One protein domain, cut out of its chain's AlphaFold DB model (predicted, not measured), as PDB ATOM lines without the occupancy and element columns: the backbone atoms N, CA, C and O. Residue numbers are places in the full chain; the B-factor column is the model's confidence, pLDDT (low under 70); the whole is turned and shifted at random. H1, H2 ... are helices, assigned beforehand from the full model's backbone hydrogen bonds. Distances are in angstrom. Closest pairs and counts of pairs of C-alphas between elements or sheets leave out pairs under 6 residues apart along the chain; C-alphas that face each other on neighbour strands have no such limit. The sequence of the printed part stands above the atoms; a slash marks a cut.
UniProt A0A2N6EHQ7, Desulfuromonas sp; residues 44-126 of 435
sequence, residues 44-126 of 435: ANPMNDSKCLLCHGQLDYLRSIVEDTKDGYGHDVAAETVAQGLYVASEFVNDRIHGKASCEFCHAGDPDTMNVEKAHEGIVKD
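This is residues 44 to 126 of the 435 residues of a protein of Desulfuromonas sp (UniProt A0A2N6EHQ7). Little regular structure: loops join six short helices, with H2 and H3 packed together steeply tilted and the looped-out residues 66 to 78 making one far end. H4, H5 and H6 touch no helix. The printed part has 83 residues, 32 in H1 to H6, all helix with no named strand; it is compact, radius of gyration of the C-alphas 13.6 A, spanning 39 by 26 by 23 A.

H1 is residues 53 to 56, from C-alpha 53 at (110.571, 111.964, 171.557); H2 is residues 59 to 65, 10.2 A from first to last C-alpha; H3 is residues 79 to 86, 10.7 A; H4 is residues 90 to 93; H5 is residues 103 to 107; H6 is residues 116 to 119, ending at C-alpha 119 at (103.970, 103.576, 166.639).

H1 and H2 only just touch, only at the corner, with 3 pairs of C-alphas within 8 A, the closest Cys 55 and Tyr 61, 6.7 A. H2 and H3 touch, closest C-alphas Leu 62 and Ala 83, 5.1 A, at a steep tilt of 58 degrees, opposite ways. Every O i to N i+4 pair is within hydrogen-bond range in H2, H3 and H5; H1, H4 and H6 are too short for one.

The C-alphas farthest apart, Pro 46 and Gly 74, are 40.9 A apart. The printed part has no cut. The link H2 to H3 is long. Residues 44, 46 and 72 to 73 have pLDDT under 70.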
ATOM      1  N   ALA A  44     112.954 120.274 178.917       69.12
ATOM      2  CA  ALA A  44     112.552 120.828 180.200       69.12
ATOM      3  C   ALA A  44     111.037 121.044 180.299       69.12
ATOM      4  O   ALA A  44     110.559 121.409 181.371       69.12
ATOM      5  N   ASN A  45     110.286 120.849 179.210       74.75
ATOM      6  CA  ASN A  45     108.843 121.046 179.183       74.75
ATOM      7  C   ASN A  45     108.102 119.833 179.776       74.75
ATOM      8  O   ASN A  45     108.021 118.797 179.123       74.75
ATOM      9  N   PRO A  46     107.512 119.943 180.983       68.69
ATOM     10  CA  PRO A  46     106.812 118.825 181.607       68.69
ATOM     11  C   PRO A  46     105.433 118.558 180.986       68.69
ATOM     12  O   PRO A  46     104.797 117.582 181.358       68.69
ATOM     13  N   MET A  47     104.946 119.445 180.107       72.75
ATOM     14  CA  MET A  47     103.635 119.321 179.459       72.75
ATOM     15  C   MET A  47     103.687 118.517 178.158       72.75
ATOM     16  O   MET A  47     102.635 118.189 177.626       72.75
ATOM     17  N   ASN A  48     104.884 118.210 177.653       77.94
ATOM     18  CA  ASN A  48     105.071 117.334 176.504       77.94
ATOM     19  C   ASN A  48     105.833 116.087 176.952       77.94
ATOM     20  O   ASN A  48     107.062 116.050 176.967       77.94
ATOM     21  N   ASP A  49     105.075 115.083 177.381       79.38
ATOM     22  CA  ASP A  49     105.570 113.787 177.839       79.38
ATOM     23  C   ASP A  49     105.492 112.709 176.746       79.38
ATOM     24  O   ASP A  49     105.658 111.519 177.036       79.38
ATOM     25  N   SER A  50     105.297 113.119 175.486       87.62
ATOM     26  CA  SER A  50     105.142 112.191 174.373       87.62
ATOM     27  C   SER A  50     106.383 111.312 174.220       87.62
ATOM     28  O   SER A  50     107.532 111.761 174.128       87.62
ATOM     29  N   LYS A  51     106.141 110.006 174.182       89.75
ATOM     30  CA  LYS A  51     107.176 108.978 174.049       89.75
ATOM     31  C   LYS A  51     107.752 108.897 172.634       89.75
ATOM     32  O   LYS A  51     108.835 108.340 172.476       89.75
ATOM     33  N   CYS A  52     107.131 109.532 171.637       91.38
ATOM     34  CA  CYS A  52     107.708 109.697 170.296       91.38
ATOM     35  C   CYS A  52     109.098 110.366 170.347       91.38
ATOM     36  O   CYS A  52     110.002 110.016 169.586       91.38
ATOM     37  N   LEU A  53     109.303 111.271 171.310       90.75
ATOM     38  CA  LEU A  53     110.571 111.964 171.557       90.75
ATOM     39  C   LEU A  53     111.706 111.038 172.026       90.75
ATOM     40  O   LEU A  53     112.874 111.413 171.950       90.75
ATOM     41  N   LEU A  54     111.405 109.811 172.460       87.38
ATOM     42  CA  LEU A  54     112.435 108.817 172.776       87.38
ATOM     43  C   LEU A  54     113.201 108.362 171.530       87.38
ATOM     44  O   LEU A  54     114.356 107.962 171.651       87.38
ATOM     45  N   CYS A  55     112.571 108.452 170.357       90.06
ATOM     46  CA  CYS A  55     113.189 108.166 169.067       90.06
ATOM     47  C   CYS A  55     113.539 109.472 168.346       90.06
ATOM     48  O   CYS A  55     114.703 109.733 168.050       90.06
ATOM     49  N   HIS A  56     112.542 110.331 168.126       93.00
ATOM     50  CA  HIS A  56     112.692 111.550 167.326       93.00
ATOM     51  C   HIS A  56     113.460 112.662 168.037       93.00
ATOM     52  O   HIS A  56     113.963 113.569 167.387       93.00
ATOM     53  N   GLY A  57     113.613 112.575 169.358       91.62
ATOM     54  CA  GLY A  57     114.435 113.498 170.130       91.62
ATOM     55  C   GLY A  57     115.899 113.085 170.273       91.62
ATOM     56  O   GLY A  57     116.653 113.704 171.024       91.62
ATOM     57  N   GLN A  58     116.330 112.028 169.581       89.81
ATOM     58  CA  GLN A  58     117.684 111.490 169.682       89.81
ATOM     59  C   GLN A  58     118.325 111.394 168.297       89.81
ATOM     60  O   GLN A  58     118.241 110.368 167.629       89.81
ATOM     61  N   LEU A  59     119.017 112.455 167.873       90.25
ATOM     62  CA  LEU A  59     119.647 112.503 166.549       90.25
ATOM     63  C   LEU A  59     120.623 111.339 166.307       90.25
ATOM     64  O   LEU A  59     120.621 110.752 165.232       90.25
ATOM     65  N   ASP A  60     121.414 110.950 167.311       90.75
ATOM     66  CA  ASP A  60     122.346 109.820 167.179       90.75
ATOM     67  C   ASP A  60     121.629 108.473 167.023       90.75
ATOM     68  O   ASP A  60     122.127 107.586 166.333       90.75
ATOM     69  N   TYR A  61     120.442 108.322 167.618       90.31
ATOM     70  CA  TYR A  61     119.609 107.148 167.379       90.31
ATOM     71  C   TYR A  61     119.079 107.152 165.943       90.31
ATOM     72  O   TYR A  61     119.235 106.149 165.251       90.31
ATOM     73  N   LEU A  62     118.542 108.277 165.463       92.56
ATOM     74  CA  LEU A  62     118.066 108.406 164.081       92.56
ATOM     75  C   LEU A  62     119.176 108.081 163.075       92.56
ATOM     76  O   LEU A  62     118.982 107.225 162.218       92.56
ATOM     77  N   ARG A  63     120.377 108.644 163.256       93.06
ATOM     78  CA  ARG A  63     121.573 108.328 162.449       93.06
ATOM     79  C   ARG A  63     121.924 106.841 162.409       93.06
ATOM     80  O   ARG A  63     122.553 106.396 161.458       93.06
ATOM     81  N   SER A  64     121.569 106.083 163.446       93.50
ATOM     82  CA  SER A  64     121.864 104.650 163.523       93.50
ATOM     83  C   SER A  64     120.863 103.762 162.783       93.50
ATOM     84  O   SER A  64     121.162 102.587 162.571       93.50
ATOM     85  N   ILE A  65     119.690 104.293 162.423       90.88
ATOM     86  CA  ILE A  65     118.588 103.509 161.844       90.88
ATOM     87  C   ILE A  65     118.138 103.971 160.458       90.88
ATOM     88  O   ILE A  65     117.405 103.236 159.801       90.88
ATOM     89  N   VAL A  66     118.506 105.181 160.030       90.94
ATOM     90  CA  VAL A  66     118.154 105.685 158.698       90.94
ATOM     91  C   VAL A  66     119.212 105.299 157.670       90.94
ATOM     92  O   VAL A  66     120.386 105.119 157.994       90.94
ATOM     93  N   GLU A  67     118.788 105.208 156.416       92.00
ATOM     94  CA  GLU A  67     119.629 104.881 155.267       92.00
ATOM     95  C   GLU A  67     119.506 105.981 154.205       92.00
ATOM     96  O   GLU A  67     118.612 106.830 154.273       92.00
ATOM     97  N   ASP A  68     120.416 105.970 153.230       90.19
ATOM     98  CA  ASP A  68     120.330 106.849 152.065       90.19
ATOM     99  C   ASP A  68     119.006 106.606 151.320       90.19
ATOM    100  O   ASP A  68     118.518 105.478 151.215       90.19
ATOM    101  N   THR A  69     118.418 107.672 150.785       88.00
ATOM    102  CA  THR A  69     117.137 107.624 150.070       88.00
ATOM    103  C   THR A  69     117.143 108.554 148.858       88.00
ATOM    104  O   THR A  69     118.195 109.047 148.450       88.00
ATOM    105  N   LYS A  70     115.976 108.770 148.248       83.00
ATOM    106  CA  LYS A  70     115.780 109.680 147.119       83.00
ATOM    107  C   LYS A  70     114.794 110.805 147.454       83.00
ATOM    108  O   LYS A  70     113.837 110.585 148.200       83.00
ATOM    109  N   ASP A  71     115.019 111.994 146.900       76.19
ATOM    110  CA  ASP A  71     114.052 113.099 146.952       76.19
ATOM    111  C   ASP A  71     112.908 112.917 145.930       76.19
ATOM    112  O   ASP A  71     112.858 111.920 145.201       76.19
ATOM    113  N   GLY A  72     111.982 113.883 145.864       66.19
ATOM    114  CA  GLY A  72     110.868 113.871 144.907       66.19
ATOM    115  C   GLY A  72     111.296 113.964 143.435       66.19
ATOM    116  O   GLY A  72     110.512 113.630 142.548       66.19
ATOM    117  N   TYR A  73     112.543 114.363 143.168       65.06
ATOM    118  CA  TYR A  73     113.148 114.429 141.837       65.06
ATOM    119  C   TYR A  73     114.007 113.197 141.496       65.06
ATOM    120  O   TYR A  73     114.451 113.048 140.357       65.06
ATOM    121  N   GLY A  74     114.229 112.289 142.451       73.38
ATOM    122  CA  GLY A  74     115.083 111.113 142.286       73.38
ATOM    123  C   GLY A  74     116.574 111.356 142.560       73.38
ATOM    124  O   GLY A  74     117.398 110.476 142.270       73.38
ATOM    125  N   HIS A  75     116.949 112.505 143.126       78.88
ATOM    126  CA  HIS A  75     118.313 112.780 143.581       78.88
ATOM    127  C   HIS A  75     118.626 112.036 144.878       78.88
ATOM    128  O   HIS A  75     117.735 111.771 145.680       78.88
ATOM    129  N   ASP A  76     119.898 111.687 145.083       85.44
ATOM    130  CA  ASP A  76     120.351 111.043 146.319       85.44
ATOM    131  C   ASP A  76     120.229 111.982 147.524       85.44
ATOM    132  O   ASP A  76     120.745 113.099 147.518       85.44
ATOM    133  N   VAL A  77     119.596 111.483 148.584       84.12
ATOM    134  CA  VAL A  77     119.506 112.127 149.893       84.12
ATOM    135  C   VAL A  77     120.255 111.255 150.887       84.12
ATOM    136  O   VAL A  77     119.869 110.117 151.149       84.12
ATOM    137  N   ALA A  78     121.341 111.791 151.440       90.75
ATOM    138  CA  ALA A  78     122.168 111.064 152.393       90.75
ATOM    139  C   ALA A  78     121.403 110.755 153.690       90.75
ATOM    140  O   ALA A  78     120.621 111.578 154.172       90.75
ATOM    141  N   ALA A  79     121.719 109.620 154.309       90.38
ATOM    142  CA  ALA A  79     121.188 109.180 155.596       90.38
ATOM    143  C   ALA A  79     121.291 110.272 156.679       90.38
ATOM    144  O   ALA A  79     120.375 110.453 157.474       90.38
ATOM    145  N   GLU A  80     122.372 111.061 156.687       92.06
ATOM    146  CA  GLU A  80     122.526 112.189 157.617       92.06
ATOM    147  C   GLU A  80     121.427 113.248 157.435       92.06
ATOM    148  O   GLU A  80     120.864 113.722 158.421       92.06
ATOM    149  N   THR A  81     121.085 113.591 156.191       88.69
ATOM    150  CA  THR A  81     119.999 114.532 155.886       88.69
ATOM    151  C   THR A  81     118.655 113.958 156.326       88.69
ATOM    152  O   THR A  81     117.866 114.665 156.945       88.69
ATOM    153  N   VAL A  82     118.419 112.661 156.097       89.50
ATOM    154  CA  VAL A  82     117.201 111.978 156.564       89.50
ATOM    155  C   VAL A  82     117.101 112.014 158.091       89.50
ATOM    156  O   VAL A  82     116.047 112.336 158.634       89.50
ATOM    157  N   ALA A  83     118.197 111.732 158.805       91.62
ATOM    158  CA  ALA A  83     118.227 111.767 160.265       91.62
ATOM    159  C   ALA A  83     117.893 113.164 160.804       91.62
ATOM    160  O   ALA A  83     117.082 113.292 161.720       91.62
ATOM    161  N   GLN A  84     118.490 114.210 160.224       90.62
ATOM    162  CA  GLN A  84     118.199 115.600 160.585       90.62
ATOM    163  C   GLN A  84     116.743 115.965 160.279       90.62
ATOM    164  O   GLN A  84     116.059 116.539 161.124       90.62
ATOM    165  N   GLY A  85     116.236 115.538 159.123       89.94
ATOM    166  CA  GLY A  85     114.860 115.758 158.692       89.94
ATOM    167  C   GLY A  85     113.797 115.048 159.540       89.94
ATOM    168  O   GLY A  85     112.617 115.357 159.403       89.94
ATOM    169  N   LEU A  86     114.181 114.127 160.425       92.12
ATOM    170  CA  LEU A  86     113.287 113.439 161.365       92.12
ATOM    171  C   LEU A  86     113.487 113.877 162.822       92.12
ATOM    172  O   LEU A  86     112.735 113.443 163.700       92.12
ATOM    173  N   TYR A  87     114.511 114.686 163.092       94.00
ATOM    174  CA  TYR A  87     114.900 115.073 164.438       94.00
ATOM    175  C   TYR A  87     114.059 116.241 164.955       94.00
ATOM    176  O   TYR A  87     113.881 117.264 164.294       94.00
ATOM    177  N   VAL A  88     113.579 116.099 166.188       94.25
ATOM    178  CA  VAL A  88     112.849 117.126 166.927       94.25
ATOM    179  C   VAL A  88     113.787 117.727 167.963       94.25
ATOM    180  O   VAL A  88     114.247 117.048 168.879       94.25
ATOM    181  N   ALA A  89     114.093 119.012 167.835       92.12
ATOM    182  CA  ALA A  89     115.026 119.667 168.738       92.12
ATOM    183  C   ALA A  89     114.372 120.110 170.054       92.12
ATOM    184  O   ALA A  89     113.163 120.333 170.155       92.12
ATOM    185  N   SER A  90     115.208 120.277 171.082       90.81
ATOM    186  CA  SER A  90     114.769 120.746 172.403       90.81
ATOM    187  C   SER A  90     114.105 122.113 172.360       90.81
ATOM    188  O   SER A  90     113.249 122.415 173.180       90.81
ATOM    189  N   GLU A  91     114.504 122.931 171.403       91.38
ATOM    190  CA  GLU A  91     114.037 124.275 171.138       91.38
ATOM    191  C   GLU A  91     112.537 124.267 170.833       91.38
ATOM    192  O   GLU A  91     111.799 125.030 171.452       91.38
ATOM    193  N   PHE A  92     112.075 123.339 169.983       92.75
ATOM    194  CA  PHE A  92     110.650 123.134 169.732       92.75
ATOM    195  C   PHE A  92     109.933 122.583 170.966       92.75
ATOM    196  O   PHE A  92     108.927 123.143 171.385       92.75
ATOM    197  N   VAL A  93     110.452 121.519 171.590       91.94
ATOM    198  CA  VAL A  93     109.802 120.891 172.760       91.94
ATOM    199  C   VAL A  93     109.627 121.897 173.904       91.94
ATOM    200  O   VAL A  93     108.619 121.891 174.609       91.94
ATOM    201  N   ASN A  94     110.597 122.794 174.075       90.25
ATOM    202  CA  ASN A  94     110.583 123.844 175.086       90.25
ATOM    203  C   ASN A  94     109.838 125.117 174.642       90.25
ATOM    204  O   ASN A  94     109.755 126.068 175.431       90.25
ATOM    205  N   ASP A  95     109.278 125.155 173.427       91.62
ATOM    206  CA  ASP A  95     108.423 126.250 172.988       91.62
ATOM    207  C   ASP A  95     107.186 126.372 173.888       91.62
ATOM    208  O   ASP A  95     106.584 125.402 174.357       91.62
ATOM    209  N   ARG A  96     106.794 127.619 174.157       88.88
ATOM    210  CA  ARG A  96     105.763 127.928 175.152       88.88
ATOM    211  C   ARG A  96     104.343 127.720 174.638       88.88
ATOM    212  O   ARG A  96     103.422 127.784 175.462       88.88
ATOM    213  N   ILE A  97     104.157 127.543 173.334       89.81
ATOM    214  CA  ILE A  97     102.847 127.468 172.689       89.81
ATOM    215  C   ILE A  97     102.696 126.101 172.023       89.81
ATOM    216  O   ILE A  97     101.946 125.273 172.534       89.81
ATOM    217  N   HIS A  98     103.438 125.849 170.946       92.00
ATOM    218  CA  HIS A  98     103.336 124.637 170.135       92.00
ATOM    219  C   HIS A  98     104.013 123.445 170.813       92.00
ATOM    220  O   HIS A  98     103.451 122.355 170.838       92.00
ATOM    221  N   GLY A  99     105.158 123.672 171.463       91.00
ATOM    222  CA  GLY A  99     105.925 122.633 172.159       91.00
ATOM    223  C   GLY A  99     105.196 121.962 173.324       91.00
ATOM    224  O   GLY A  99     105.634 120.917 173.794       91.00
ATOM    225  N   LYS A 100     104.084 122.545 173.798       89.00
ATOM    226  CA  LYS A 100     103.214 121.981 174.846       89.00
ATOM    227  C   LYS A 100     102.226 120.937 174.339       89.00
ATOM    228  O   LYS A 100     101.690 120.207 175.164       89.00
ATOM    229  N   ALA A 101     101.918 120.923 173.047       88.81
ATOM    230  CA  ALA A 101     101.066 119.887 172.488       88.81
ATOM    231  C   ALA A 101     101.851 118.572 172.445       88.81
ATOM    232  O   ALA A 101     103.051 118.569 172.159       88.81
ATOM    233  N   SER A 102     101.180 117.459 172.729       89.94
ATOM    234  CA  SER A 102     101.785 116.149 172.523       89.94
ATOM    235  C   SER A 102     101.924 115.858 171.025       89.94
ATOM    236  O   SER A 102     101.187 116.406 170.203       89.94
ATOM    237  N   CYS A 103     102.890 115.023 170.638       92.75
ATOM    238  CA  CYS A 103     103.162 114.743 169.225       92.75
ATOM    239  C   CYS A 103     101.929 114.160 168.518       92.75
ATOM    240  O   CYS A 103     101.574 114.579 167.417       92.75
ATOM    241  N   GLU A 104     101.234 113.244 169.192       92.38
ATOM    242  CA  GLU A 104     100.047 112.558 168.693       92.38
ATOM    243  C   GLU A 104      98.808 113.458 168.587       92.38
ATOM    244  O   GLU A 104      97.873 113.123 167.862       92.38
ATOM    245  N   PHE A 105      98.798 114.631 169.232       91.75
ATOM    246  CA  PHE A 105      97.736 115.615 169.016       91.75
ATOM    247  C   PHE A 105      97.696 116.084 167.554       91.75
ATOM    248  O   PHE A 105      96.617 116.207 166.976       91.75
ATOM    249  N   CYS A 106      98.865 116.315 166.949       93.25
ATOM    250  CA  CYS A 106      98.970 116.717 165.546       93.25
ATOM    251  C   CYS A 106      99.126 115.511 164.616       93.25
ATOM    252  O   CYS A 106      98.510 115.459 163.556       93.25
ATOM    253  N   HIS A 107      99.964 114.551 165.006       94.31
ATOM    254  CA  HIS A 107     100.402 113.467 164.130       94.31
ATOM    255  C   HIS A 107      99.668 112.144 164.360       94.31
ATOM    256  O   HIS A 107      99.901 111.212 163.601       94.31
ATOM    257  N   ALA A 108      98.777 112.031 165.348       94.00
ATOM    258  CA  ALA A 108      98.186 110.753 165.757       94.00
ATOM    259  C   ALA A 108      99.266 109.683 166.051       94.00
ATOM    260  O   ALA A 108     100.322 110.005 166.596       94.00
ATOM    261  N   GLY A 109      99.001 108.420 165.713       93.62
ATOM    262  CA  GLY A 109      99.875 107.291 166.039       93.62
ATOM    263  C   GLY A 109      99.747 106.818 167.489       93.62
ATOM    264  O   GLY A 109      98.925 107.316 168.262       93.62
ATOM    265  N   ASP A 110     100.557 105.822 167.844       94.00
ATOM    266  CA  ASP A 110     100.601 105.241 169.188       94.00
ATOM    267  C   ASP A 110     101.923 105.615 169.881       94.00
ATOM    268  O   ASP A 110     102.963 105.016 169.587       94.00
ATOM    269  N   PRO A 111     101.923 106.587 170.814       91.19
ATOM    270  CA  PRO A 111     103.137 106.959 171.529       91.19
ATOM    271  C   PRO A 111     103.588 105.867 172.515       91.19
ATOM    272  O   PRO A 111     104.746 105.845 172.923       91.19
ATOM    273  N   ASP A 112     102.723 104.942 172.935       90.56
ATOM    274  CA  ASP A 112     103.033 104.012 174.023       90.56
ATOM    275  C   ASP A 112     103.861 102.792 173.595       90.56
ATOM    276  O   ASP A 112     104.406 102.083 174.452       90.56
ATOM    277  N   THR A 113     104.008 102.567 172.291       90.31
ATOM    278  CA  THR A 113     104.795 101.472 171.720       90.31
ATOM    279  C   THR A 113     106.164 101.941 171.221       90.31
ATOM    280  O   THR A 113     106.309 102.977 170.588       90.31
ATOM    281  N   MET A 114     107.193 101.121 171.460       85.50
ATOM    282  CA  MET A 114     108.553 101.334 170.930       85.50
ATOM    283  C   MET A 114     108.803 100.595 169.608       85.50
ATOM    284  O   MET A 114     109.904 100.646 169.066       85.50
ATOM    285  N   ASN A 115     107.820  99.840 169.110       91.25
ATOM    286  CA  ASN A 115     107.901  99.231 167.788       91.25
ATOM    287  C   ASN A 115     107.508 100.276 166.735       91.25
ATOM    288  O   ASN A 115     106.390 100.782 166.785       91.25
ATOM    289  N   VAL A 116     108.423 100.563 165.807       87.94
ATOM    290  CA  VAL A 116     108.302 101.634 164.805       87.94
ATOM    291  C   VAL A 116     107.050 101.469 163.948       87.94
ATOM    292  O   VAL A 116     106.319 102.432 163.744       87.94
ATOM    293  N   GLU A 117     106.759 100.253 163.484       91.62
ATOM    294  CA  GLU A 117     105.606 100.001 162.618       91.62
ATOM    295  C   GLU A 117     104.286 100.273 163.341       91.62
ATOM    296  O   GLU A 117     103.400 100.912 162.780       91.62
ATOM    297  N   LYS A 118     104.165  99.832 164.598       93.94
ATOM    298  CA  LYS A 118     102.973 100.076 165.423       93.94
ATOM    299  C   LYS A 118     102.853 101.528 165.870       93.94
ATOM    300  O   LYS A 118     101.751 102.055 165.886       93.94
ATOM    301  N   ALA A 119     103.968 102.174 166.217       92.44
ATOM    302  CA  ALA A 119     103.970 103.576 166.639       92.44
ATOM    303  C   ALA A 119     103.451 104.487 165.520       92.44
ATOM    304  O   ALA A 119     102.719 105.440 165.771       92.44
ATOM    305  N   HIS A 120     103.809 104.157 164.276       95.44
ATOM    306  CA  HIS A 120     103.418 104.905 163.086       95.44
ATOM    307  C   HIS A 120     102.116 104.412 162.437       95.44
ATOM    308  O   HIS A 120     101.714 104.947 161.399       95.44
ATOM    309  N   GLU A 121     101.434 103.418 163.010       94.94
ATOM    310  CA  GLU A 121     100.142 102.975 162.495       94.94
ATOM    311  C   GLU A 121      99.115 104.110 162.641       94.94
ATOM    312  O   GLU A 121      98.839 104.594 163.735       94.94
ATOM    313  N   GLY A 122      98.566 104.573 161.513       94.56
ATOM    314  CA  GLY A 122      97.612 105.685 161.491       94.56
ATOM    315  C   GLY A 122      98.226 107.076 161.692       94.56
ATOM    316  O   GLY A 122      97.475 108.018 161.941       94.56
ATOM    317  N   ILE A 123      99.552 107.225 161.575       95.19
ATOM    318  CA  ILE A 123     100.201 108.537 161.678       95.19
ATOM    319  C   ILE A 123      99.744 109.482 160.555       95.19
ATOM    320  O   ILE A 123      99.692 109.123 159.374       95.19
ATOM    321  N   VAL A 124      99.459 110.726 160.922       93.69
ATOM    322  CA  VAL A 124      99.205 111.838 160.010       93.69
ATOM    323  C   VAL A 124     100.544 112.492 159.674       93.69
ATOM    324  O   VAL A 124     101.131 113.211 160.485       93.69
ATOM    325  N   LYS A 125     101.051 112.217 158.465       89.38
ATOM    326  CA  LYS A 125     102.350 112.730 157.994       89.38
ATOM    327  C   LYS A 125     102.364 114.252 157.837       89.38
ATOM    328  O   LYS A 125     103.330 114.887 158.238       89.38
ATOM    329  N   ASP A 126     101.282 114.815 157.299       91.19
ATOM    330  CA  ASP A 126     101.067 116.261 157.206       91.19
ATOM    331  C   ASP A 126      99.773 116.642 157.949       91.19
ATOM    332  O   ASP A 126      98.676 116.495 157.398       91.19
TER     333      ASP A 126